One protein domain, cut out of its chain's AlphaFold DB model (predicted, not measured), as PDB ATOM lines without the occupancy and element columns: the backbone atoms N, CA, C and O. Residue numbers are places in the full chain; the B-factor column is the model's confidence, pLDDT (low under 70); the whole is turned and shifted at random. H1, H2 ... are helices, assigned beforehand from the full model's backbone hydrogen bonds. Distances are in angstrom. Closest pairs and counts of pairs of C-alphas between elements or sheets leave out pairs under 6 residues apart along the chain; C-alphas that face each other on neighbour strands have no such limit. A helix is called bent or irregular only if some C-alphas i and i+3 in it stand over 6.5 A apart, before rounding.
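Overview. This is residues 102 to 158 of the 158 residues of the protein "LYZ2 domain-containing protein" of Bacteroidetes bacterium 4572_114 (UniProt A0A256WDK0). Three helices lie in a row in one flat layer, the chain folding back and forth like a zigzag: the short H2 sits in the middle, with H1 on one side of it and the long H3 on the other. The end of the chain, residues 153 to 158, sticks out past the row. The printed part has 57 residues with three named helices, in the order H1, H2, H3, and no named strand; the class is all helix. It is only just compact, close to loose, with a radius of gyration of the C-alphas of 12.0 A and spans of 32 by 28 by 11 A.

Along the chain. Find C-alpha 102 at (-11.869, 23.611, 171.932); from there H1, residues 102 to 116, runs 21.2 A to C-alpha 116 at (-9.825, 20.318, 151.128). H2 follows at residues 123 to 129. Next look for H3, residues 138 to 154, which runs 24.9 A and ends with C-alpha 154 at (-3.060, 47.973, 153.453). H1 and H3 are irregular: C-alphas 103 and 106 are 7.7 A apart, and C-alphas 150 and 153 are 7.2 A apart. H3 also has a kink of 28 degrees near residue 148.

Arrangement. Begin with H1 and H2, a helical hairpin: they touch, their closest C-alphas being those of Met 107 and Gly 129, 4.0 A apart. They run opposite ways at a steep tilt of 40 degrees. H2 and H3 form another helical hairpin and touch, their closest C-alphas being those of Tyr 124 and Arg 145, 5.6 A apart. Their tilt is shallow, 10 degrees, and they run opposite ways. H1 and H3 are apart. The O i to N i+4 pairs within hydrogen-bond range are 9 of 11 in H1, 11 of 13 in H3 and 1 of 3 in H2, where 2 of 4 O i to N i+3 pairs are within range.

Size, cuts and confidence. Look at Asp 118 and Ala 135 for the two C-alphas farthest apart, 33.7 A. The printed part has no cut, and both links are short. The mean pLDDT of the printed part is 95.1; residue 158, the chain's last, is under 70.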
ATOM      1  N   PRO A 102     -10.651  24.212 172.497       93.94
ATOM      2  CA  PRO A 102     -11.869  23.611 171.932       93.94
ATOM      3  C   PRO A 102     -12.882  24.622 171.383       93.94
ATOM      4  O   PRO A 102     -13.548  24.357 170.387       93.94
ATOM      5  N   PHE A 103     -12.949  25.813 171.987       95.56
ATOM      6  CA  PHE A 103     -13.829  26.907 171.553       95.56
ATOM      7  C   PHE A 103     -13.626  27.340 170.099       95.56
ATOM      8  O   PHE A 103     -14.550  27.889 169.506       95.56
ATOM      9  N   PHE A 104     -12.451  27.087 169.520       97.44
ATOM     10  CA  PHE A 104     -12.122  27.503 168.157       97.44
ATOM     11  C   PHE A 104     -12.089  26.341 167.162       97.44
ATOM     12  O   PHE A 104     -11.530  26.474 166.072       97.44
ATOM     13  N   SER A 105     -12.709  25.207 167.501       96.62
ATOM     14  CA  SER A 105     -12.860  24.067 166.589       96.62
ATOM     15  C   SER A 105     -13.523  24.475 165.270       96.62
ATOM     16  O   SER A 105     -13.018  24.131 164.206       96.62
ATOM     17  N   GLN A 106     -14.575  25.299 165.312       97.38
ATOM     18  CA  GLN A 106     -15.243  25.814 164.108       97.38
ATOM     19  C   GLN A 106     -14.320  26.692 163.247       97.38
ATOM     20  O   GLN A 106     -14.338  26.600 162.021       97.38
ATOM     21  N   MET A 107     -13.468  27.513 163.868       98.31
ATOM     22  CA  MET A 107     -12.477  28.320 163.148       98.31
ATOM     23  C   MET A 107     -11.459  27.420 162.424       98.31
ATOM     24  O   MET A 107     -11.184  27.635 161.240       98.31
ATOM     25  N   ARG A 108     -10.981  26.359 163.091       97.88
ATOM     26  CA  ARG A 108     -10.089  25.353 162.489       97.88
ATOM     27  C   ARG A 108     -10.779  24.535 161.391       97.88
ATOM     28  O   ARG A 108     -10.156  24.249 160.372       97.88
ATOM     29  N   GLN A 109     -12.068  24.223 161.531       96.75
ATOM     30  CA  GLN A 109     -12.849  23.541 160.490       96.75
ATOM     31  C   GLN A 109     -13.008  24.391 159.223       96.75
ATOM     32  O   GLN A 109     -12.891  23.857 158.122       96.75
ATOM     33  N   SER A 110     -13.208  25.710 159.347       97.44
ATOM     34  CA  SER A 110     -13.223  26.615 158.186       97.44
ATOM     35  C   SER A 110     -11.901  26.568 157.418       97.44
ATOM     36  O   SER A 110     -11.904  26.435 156.195       97.44
ATOM     37  N   ARG A 111     -10.768  26.592 158.136       97.06
ATOM     38  CA  ARG A 111      -9.431  26.421 157.548       97.06
ATOM     39  C   ARG A 111      -9.289  25.079 156.832       97.06
ATOM     40  O   ARG A 111      -8.867  25.051 155.679       97.06
ATOM     41  N   LEU A 112      -9.689  23.986 157.483       96.38
ATOM     42  CA  LEU A 112      -9.660  22.643 156.898       96.38
ATOM     43  C   LEU A 112     -10.515  22.550 155.623       96.38
ATOM     44  O   LEU A 112     -10.113  21.913 154.655       96.38
ATOM     45  N   SER A 113     -11.680  23.201 155.601       96.38
ATOM     46  CA  SER A 113     -12.566  23.240 154.431       96.38
ATOM     47  C   SER A 113     -11.910  23.928 153.229       96.38
ATOM     48  O   SER A 113     -12.012  23.411 152.119       96.38
ATOM     49  N   ASN A 114     -11.181  25.033 153.441       96.75
ATOM     50  CA  ASN A 114     -10.382  25.650 152.375       96.75
ATOM     51  C   ASN A 114      -9.278  24.700 151.887       96.75
ATOM     52  O   ASN A 114      -9.161  24.472 150.688       96.75
ATOM     53  N   ARG A 115      -8.531  24.060 152.801       95.19
ATOM     54  CA  ARG A 115      -7.475  23.095 152.436       95.19
ATOM     55  C   ARG A 115      -7.998  21.936 151.584       95.19
ATOM     56  O   ARG A 115      -7.364  21.575 150.603       95.19
ATOM     57  N   LYS A 116      -9.176  21.393 151.908       95.06
ATOM     58  CA  LYS A 116      -9.825  20.318 151.128       95.06
ATOM     59  C   LYS A 116     -10.209  20.729 149.702       95.06
ATOM     60  O   LYS A 116     -10.446  19.858 148.874       95.06
ATOM     61  N   LYS A 117     -10.290  22.033 149.429       97.12
ATOM     62  CA  LYS A 117     -10.552  22.610 148.104       97.12
ATOM     63  C   LYS A 117      -9.283  23.119 147.416       97.12
ATOM     64  O   LYS A 117      -9.390  23.777 146.391       97.12
ATOM     65  N   ASP A 118      -8.112  22.849 147.995       96.50
ATOM     66  CA  ASP A 118      -6.822  23.403 147.573       96.50
ATOM     67  C   ASP A 118      -6.778  24.948 147.595       96.50
ATOM     68  O   ASP A 118      -6.076  25.612 146.836       96.50
ATOM     69  N   GLU A 119      -7.548  25.552 148.502       96.31
ATOM     70  CA  GLU A 119      -7.606  26.998 148.700       96.31
ATOM     71  C   GLU A 119      -6.733  27.429 149.888       96.31
ATOM     72  O   GLU A 119      -6.612  26.740 150.910       96.31
ATOM     73  N   LYS A 120      -6.177  28.645 149.806       95.19
ATOM     74  CA  LYS A 120      -5.539  29.288 150.963       95.19
ATOM     75  C   LYS A 120      -6.589  29.531 152.067       95.19
ATOM     76  O   LYS A 120      -7.696  29.980 151.762       95.19
ATOM     77  N   PRO A 121      -6.259  29.310 153.355       96.44
ATOM     78  CA  PRO A 121      -7.166  29.607 154.460       96.44
ATOM     79  C   PRO A 121      -7.652  31.064 154.463       96.44
ATOM     80  O   PRO A 121      -6.854  32.004 154.488       96.44
ATOM     81  N   SER A 122      -8.970  31.259 154.459       96.44
ATOM     82  CA  SER A 122      -9.573  32.592 154.399       96.44
ATOM     83  C   SER A 122      -9.722  33.216 155.786       96.44
ATOM     84  O   SER A 122     -10.481  32.719 156.622       96.44
ATOM     85  N   ALA A 123      -9.078  34.367 156.007       97.19
ATOM     86  CA  ALA A 123      -9.209  35.146 157.243       97.19
ATOM     87  C   ALA A 123     -10.677  35.470 157.578       97.19
ATOM     88  O   ALA A 123     -11.111  35.323 158.720       97.19
ATOM     89  N   TYR A 124     -11.462  35.866 156.570       97.25
ATOM     90  CA  TYR A 124     -12.867  36.242 156.735       97.25
ATOM     91  C   TYR A 124     -13.757  35.055 157.136       97.25
ATOM     92  O   TYR A 124     -14.642  35.194 157.990       97.25
ATOM     93  N   LEU A 125     -13.533  33.882 156.529       98.00
ATOM     94  CA  LEU A 125     -14.286  32.670 156.863       98.00
ATOM     95  C   LEU A 125     -13.901  32.162 158.253       98.00
ATOM     96  O   LEU A 125     -14.786  31.935 159.079       98.00
ATOM     97  N   MET A 126     -12.599  32.080 158.544       98.38
ATOM     98  CA  MET A 126     -12.075  31.662 159.848       98.38
ATOM     99  C   MET A 126     -12.567  32.556 160.993       98.38
ATOM    100  O   MET A 126     -12.939  32.031 162.041       98.38
ATOM    101  N   ALA A 127     -12.677  33.875 160.780       98.38
ATOM    102  CA  ALA A 127     -13.221  34.804 161.775       98.38
ATOM    103  C   ALA A 127     -14.636  34.434 162.260       98.38
ATOM    104  O   ALA A 127     -15.007  34.772 163.380       98.38
ATOM    105  N   GLY A 128     -15.414  33.696 161.456       98.19
ATOM    106  CA  GLY A 128     -16.740  33.209 161.843       98.19
ATOM    107  C   GLY A 128     -16.744  32.283 163.059       98.19
ATOM    108  O   GLY A 128     -17.722  32.255 163.792       98.19
ATOM    109  N   GLY A 129     -15.648  31.559 163.301       98.00
ATOM    110  CA  GLY A 129     -15.516  30.642 164.436       98.00
ATOM    111  C   GLY A 129     -14.948  31.283 165.707       98.00
ATOM    112  O   GLY A 129     -14.476  30.559 166.578       98.00
ATOM    113  N   LEU A 130     -14.927  32.619 165.803       98.19
ATOM    114  CA  LEU A 130     -14.328  33.366 166.920       98.19
ATOM    115  C   LEU A 130     -15.355  34.002 167.870       98.19
ATOM    116  O   LEU A 130     -14.991  34.851 168.679       98.19
ATOM    117  N   SER A 131     -16.625  33.588 167.838       97.19
ATOM    118  CA  SER A 131     -17.663  34.145 168.725       97.19
ATOM    119  C   SER A 131     -17.329  33.991 170.216       97.19
ATOM    120  O   SER A 131     -17.676  34.846 171.021       97.19
ATOM    121  N   LYS A 132     -16.590  32.943 170.599       97.12
ATOM    122  CA  LYS A 132     -16.123  32.716 171.980       97.12
ATOM    123  C   LYS A 132     -14.821  33.440 172.340       97.12
ATOM    124  O   LYS A 132     -14.369  33.314 173.473       97.12
ATOM    125  N   TYR A 133     -14.215  34.180 171.412       96.12
ATOM    126  CA  TYR A 133     -12.995  34.948 171.682       96.12
ATOM    127  C   TYR A 133     -13.278  36.172 172.565       96.12
ATOM    128  O   TYR A 133     -12.463  36.548 173.399       96.12
ATOM    129  N   SER A 134     -14.460  36.776 172.406       94.56
ATOM    130  CA  SER A 134     -14.880  37.972 173.132       94.56
ATOM    131  C   SER A 134     -16.219  37.743 173.822       94.56
ATOM    132  O   SER A 134     -17.113  37.107 173.266       94.56
ATOM    133  N   ALA A 135     -16.416  38.367 174.985       92.75
ATOM    134  CA  ALA A 135     -17.725  38.431 175.640       92.75
ATOM    135  C   ALA A 135     -18.811  39.068 174.744       92.75
ATOM    136  O   ALA A 135     -19.999  38.865 174.970       92.75
ATOM    137  N   ARG A 136     -18.407  39.816 173.706       96.88
ATOM    138  CA  ARG A 136     -19.298  40.439 172.717       96.88
ATOM    139  C   ARG A 136     -19.860  39.458 171.678       96.88
ATOM    140  O   ARG A 136     -20.700  39.869 170.879       96.88
ATOM    141  N   GLY A 137     -19.429  38.195 171.660       97.25
ATOM    142  CA  GLY A 137     -20.032  37.176 170.800       97.25
ATOM    143  C   GLY A 137     -19.955  37.521 169.310       97.25
ATOM    144  O   GLY A 137     -18.926  37.958 168.800       97.25
ATOM    145  N   ASP A 138     -21.073  37.387 168.604       97.94
ATOM    146  CA  ASP A 138     -21.142  37.647 167.160       97.94
ATOM    147  C   ASP A 138     -20.947  39.124 166.788       97.94
ATOM    148  O   ASP A 138     -20.523  39.434 165.674       97.94
ATOM    149  N   VAL A 139     -21.176  40.052 167.724       98.44
ATOM    150  CA  VAL A 139     -20.864  41.474 167.503       98.44
ATOM    151  C   VAL A 139     -19.363  41.650 167.266       98.44
ATOM    152  O   VAL A 139     -18.969  42.394 166.369       98.44
ATOM    153  N   TYR A 140     -18.527  40.920 168.012       98.19
ATOM    154  CA  TYR A 140     -17.080  40.893 167.793       98.19
ATOM    155  C   TYR A 140     -16.727  40.323 166.417       98.19
ATOM    156  O   TYR A 140     -15.927  40.906 165.688       98.19
ATOM    157  N   VAL A 141     -17.360  39.212 166.033       98.50
ATOM    158  CA  VAL A 141     -17.127  38.561 164.734       98.50
ATOM    159  C   VAL A 141     -17.447  39.504 163.574       98.50
ATOM    160  O   VAL A 141     -16.681  39.581 162.611       98.50
ATOM    161  N   ASN A 142     -18.553  40.242 163.660       98.44
ATOM    162  CA  ASN A 142     -18.964  41.192 162.628       98.44
ATOM    163  C   ASN A 142     -17.986  42.367 162.499       98.44
ATOM    164  O   ASN A 142     -17.613  42.731 161.382       98.44
ATOM    165  N   GLU A 143     -17.527  42.920 163.622       98.31
ATOM    166  CA  GLU A 143     -16.511  43.977 163.632       98.31
ATOM    167  C   GLU A 143     -15.187  43.485 163.036       98.31
ATOM    168  O   GLU A 143     -14.657  44.103 162.112       98.31
ATOM    169  N   LEU A 144     -14.706  42.319 163.478       98.44
ATOM    170  CA  LEU A 144     -13.477  41.711 162.977       98.44
ATOM    171  C   LEU A 144     -13.541  41.468 161.463       98.44
ATOM    172  O   LEU A 144     -12.618  41.819 160.728       98.44
ATOM    173  N   ARG A 145     -14.654  40.923 160.964       98.31
ATOM    174  CA  ARG A 145     -14.886  40.711 159.527       98.31
ATOM    175  C   ARG A 145     -14.916  42.012 158.728       98.31
ATOM    176  O   ARG A 145     -14.390  42.047 157.614       98.31
ATOM    177  N   SER A 146     -15.517  43.063 159.283       98.19
ATOM    178  CA  SER A 146     -15.536  44.396 158.673       98.19
ATOM    179  C   SER A 146     -14.125  44.987 158.575       98.19
ATOM    180  O   SER A 146     -13.710  45.456 157.510       98.19
ATOM    181  N   MET A 147     -13.343  44.880 159.652       97.75
ATOM    182  CA  MET A 147     -11.957  45.339 159.673       97.75
ATOM    183  C   MET A 147     -11.072  44.547 158.705       97.75
ATOM    184  O   MET A 147     -10.303  45.163 157.974       97.75
ATOM    185  N   ILE A 148     -11.216  43.217 158.625       96.88
ATOM    186  CA  ILE A 148     -10.480  42.387 157.652       96.88
ATOM    187  C   ILE A 148     -10.746  42.899 156.233       96.88
ATOM    188  O   ILE A 148      -9.804  43.196 155.498       96.88
ATOM    189  N   LYS A 149     -12.021  43.070 155.855       95.56
ATOM    190  CA  LYS A 149     -12.400  43.572 154.523       95.56
ATOM    191  C   LYS A 149     -11.793  44.941 154.217       95.56
ATOM    192  O   LYS A 149     -11.311  45.163 153.111       95.56
ATOM    193  N   THR A 150     -11.805  45.843 155.193       94.62
ATOM    194  CA  THR A 150     -11.353  47.227 155.004       94.62
ATOM    195  C   THR A 150      -9.828  47.343 154.961       94.62
ATOM    196  O   THR A 150      -9.294  48.144 154.191       94.62
ATOM    197  N   ASN A 151      -9.126  46.531 155.757       92.38
ATOM    198  CA  ASN A 151      -7.691  46.677 155.987       92.38
ATOM    199  C   ASN A 151      -6.811  45.775 155.120       92.38
ATOM    200  O   ASN A 151      -5.632  46.084 154.986       92.38
ATOM    201  N   THR A 152      -7.346  44.706 154.516       89.88
ATOM    202  CA  THR A 152      -6.540  43.743 153.730       89.88
ATOM    203  C   THR A 152      -5.658  44.443 152.688       89.88
ATOM    204  O   THR A 152      -4.466  44.160 152.610       89.88
ATOM    205  N   LYS A 153      -6.194  45.448 151.981       89.88
ATOM    206  CA  LYS A 153      -5.459  46.239 150.974       89.88
ATOM    207  C   LYS A 153      -4.257  47.033 151.507       89.88
ATOM    208  O   LYS A 153      -3.438  47.488 150.722       89.88
ATOM    209  N   TYR A 154      -4.163  47.245 152.818       89.69
ATOM    210  CA  TYR A 154      -3.060  47.973 153.453       89.69
ATOM    211  C   TYR A 154      -2.031  47.042 154.101       89.69
ATOM    212  O   TYR A 154      -1.034  47.518 154.634       89.69
ATOM    213  N   MET A 155      -2.270  45.727 154.096       85.44
ATOM    214  CA  MET A 155      -1.422  44.761 154.796       85.44
ATOM    215  C   MET A 155      -0.317  44.165 153.914       85.44
ATOM    216  O   MET A 155       0.555  43.490 154.450       85.44
ATOM    217  N   GLY A 156      -0.343  44.393 152.595       84.44
ATOM    218  CA  GLY A 156       0.657  43.847 151.667       84.44
ATOM    219  C   GLY A 156       0.711  42.315 151.684       84.44
ATOM    220  O   GLY A 156       1.795  41.745 151.707       84.44
ATOM    221  N   LEU A 157      -0.455  41.662 151.764       79.12
ATOM    222  CA  LEU A 157      -0.594  40.203 151.897       79.12
ATOM    223  C   LEU A 157      -0.904  39.493 150.567       79.12
ATOM    224  O   LEU A 157      -1.347  38.342 150.591       79.12
ATOM    225  N   ASP A 158      -0.700  40.190 149.450       59.25
ATOM    226  CA  ASP A 158      -0.953  39.704 148.091       59.25
ATOM    227  C   ASP A 158       0.163  38.762 147.604       59.25
ATOM    228  O   ASP A 158       1.355  39.075 147.834       59.25
TER     229      ASP A 158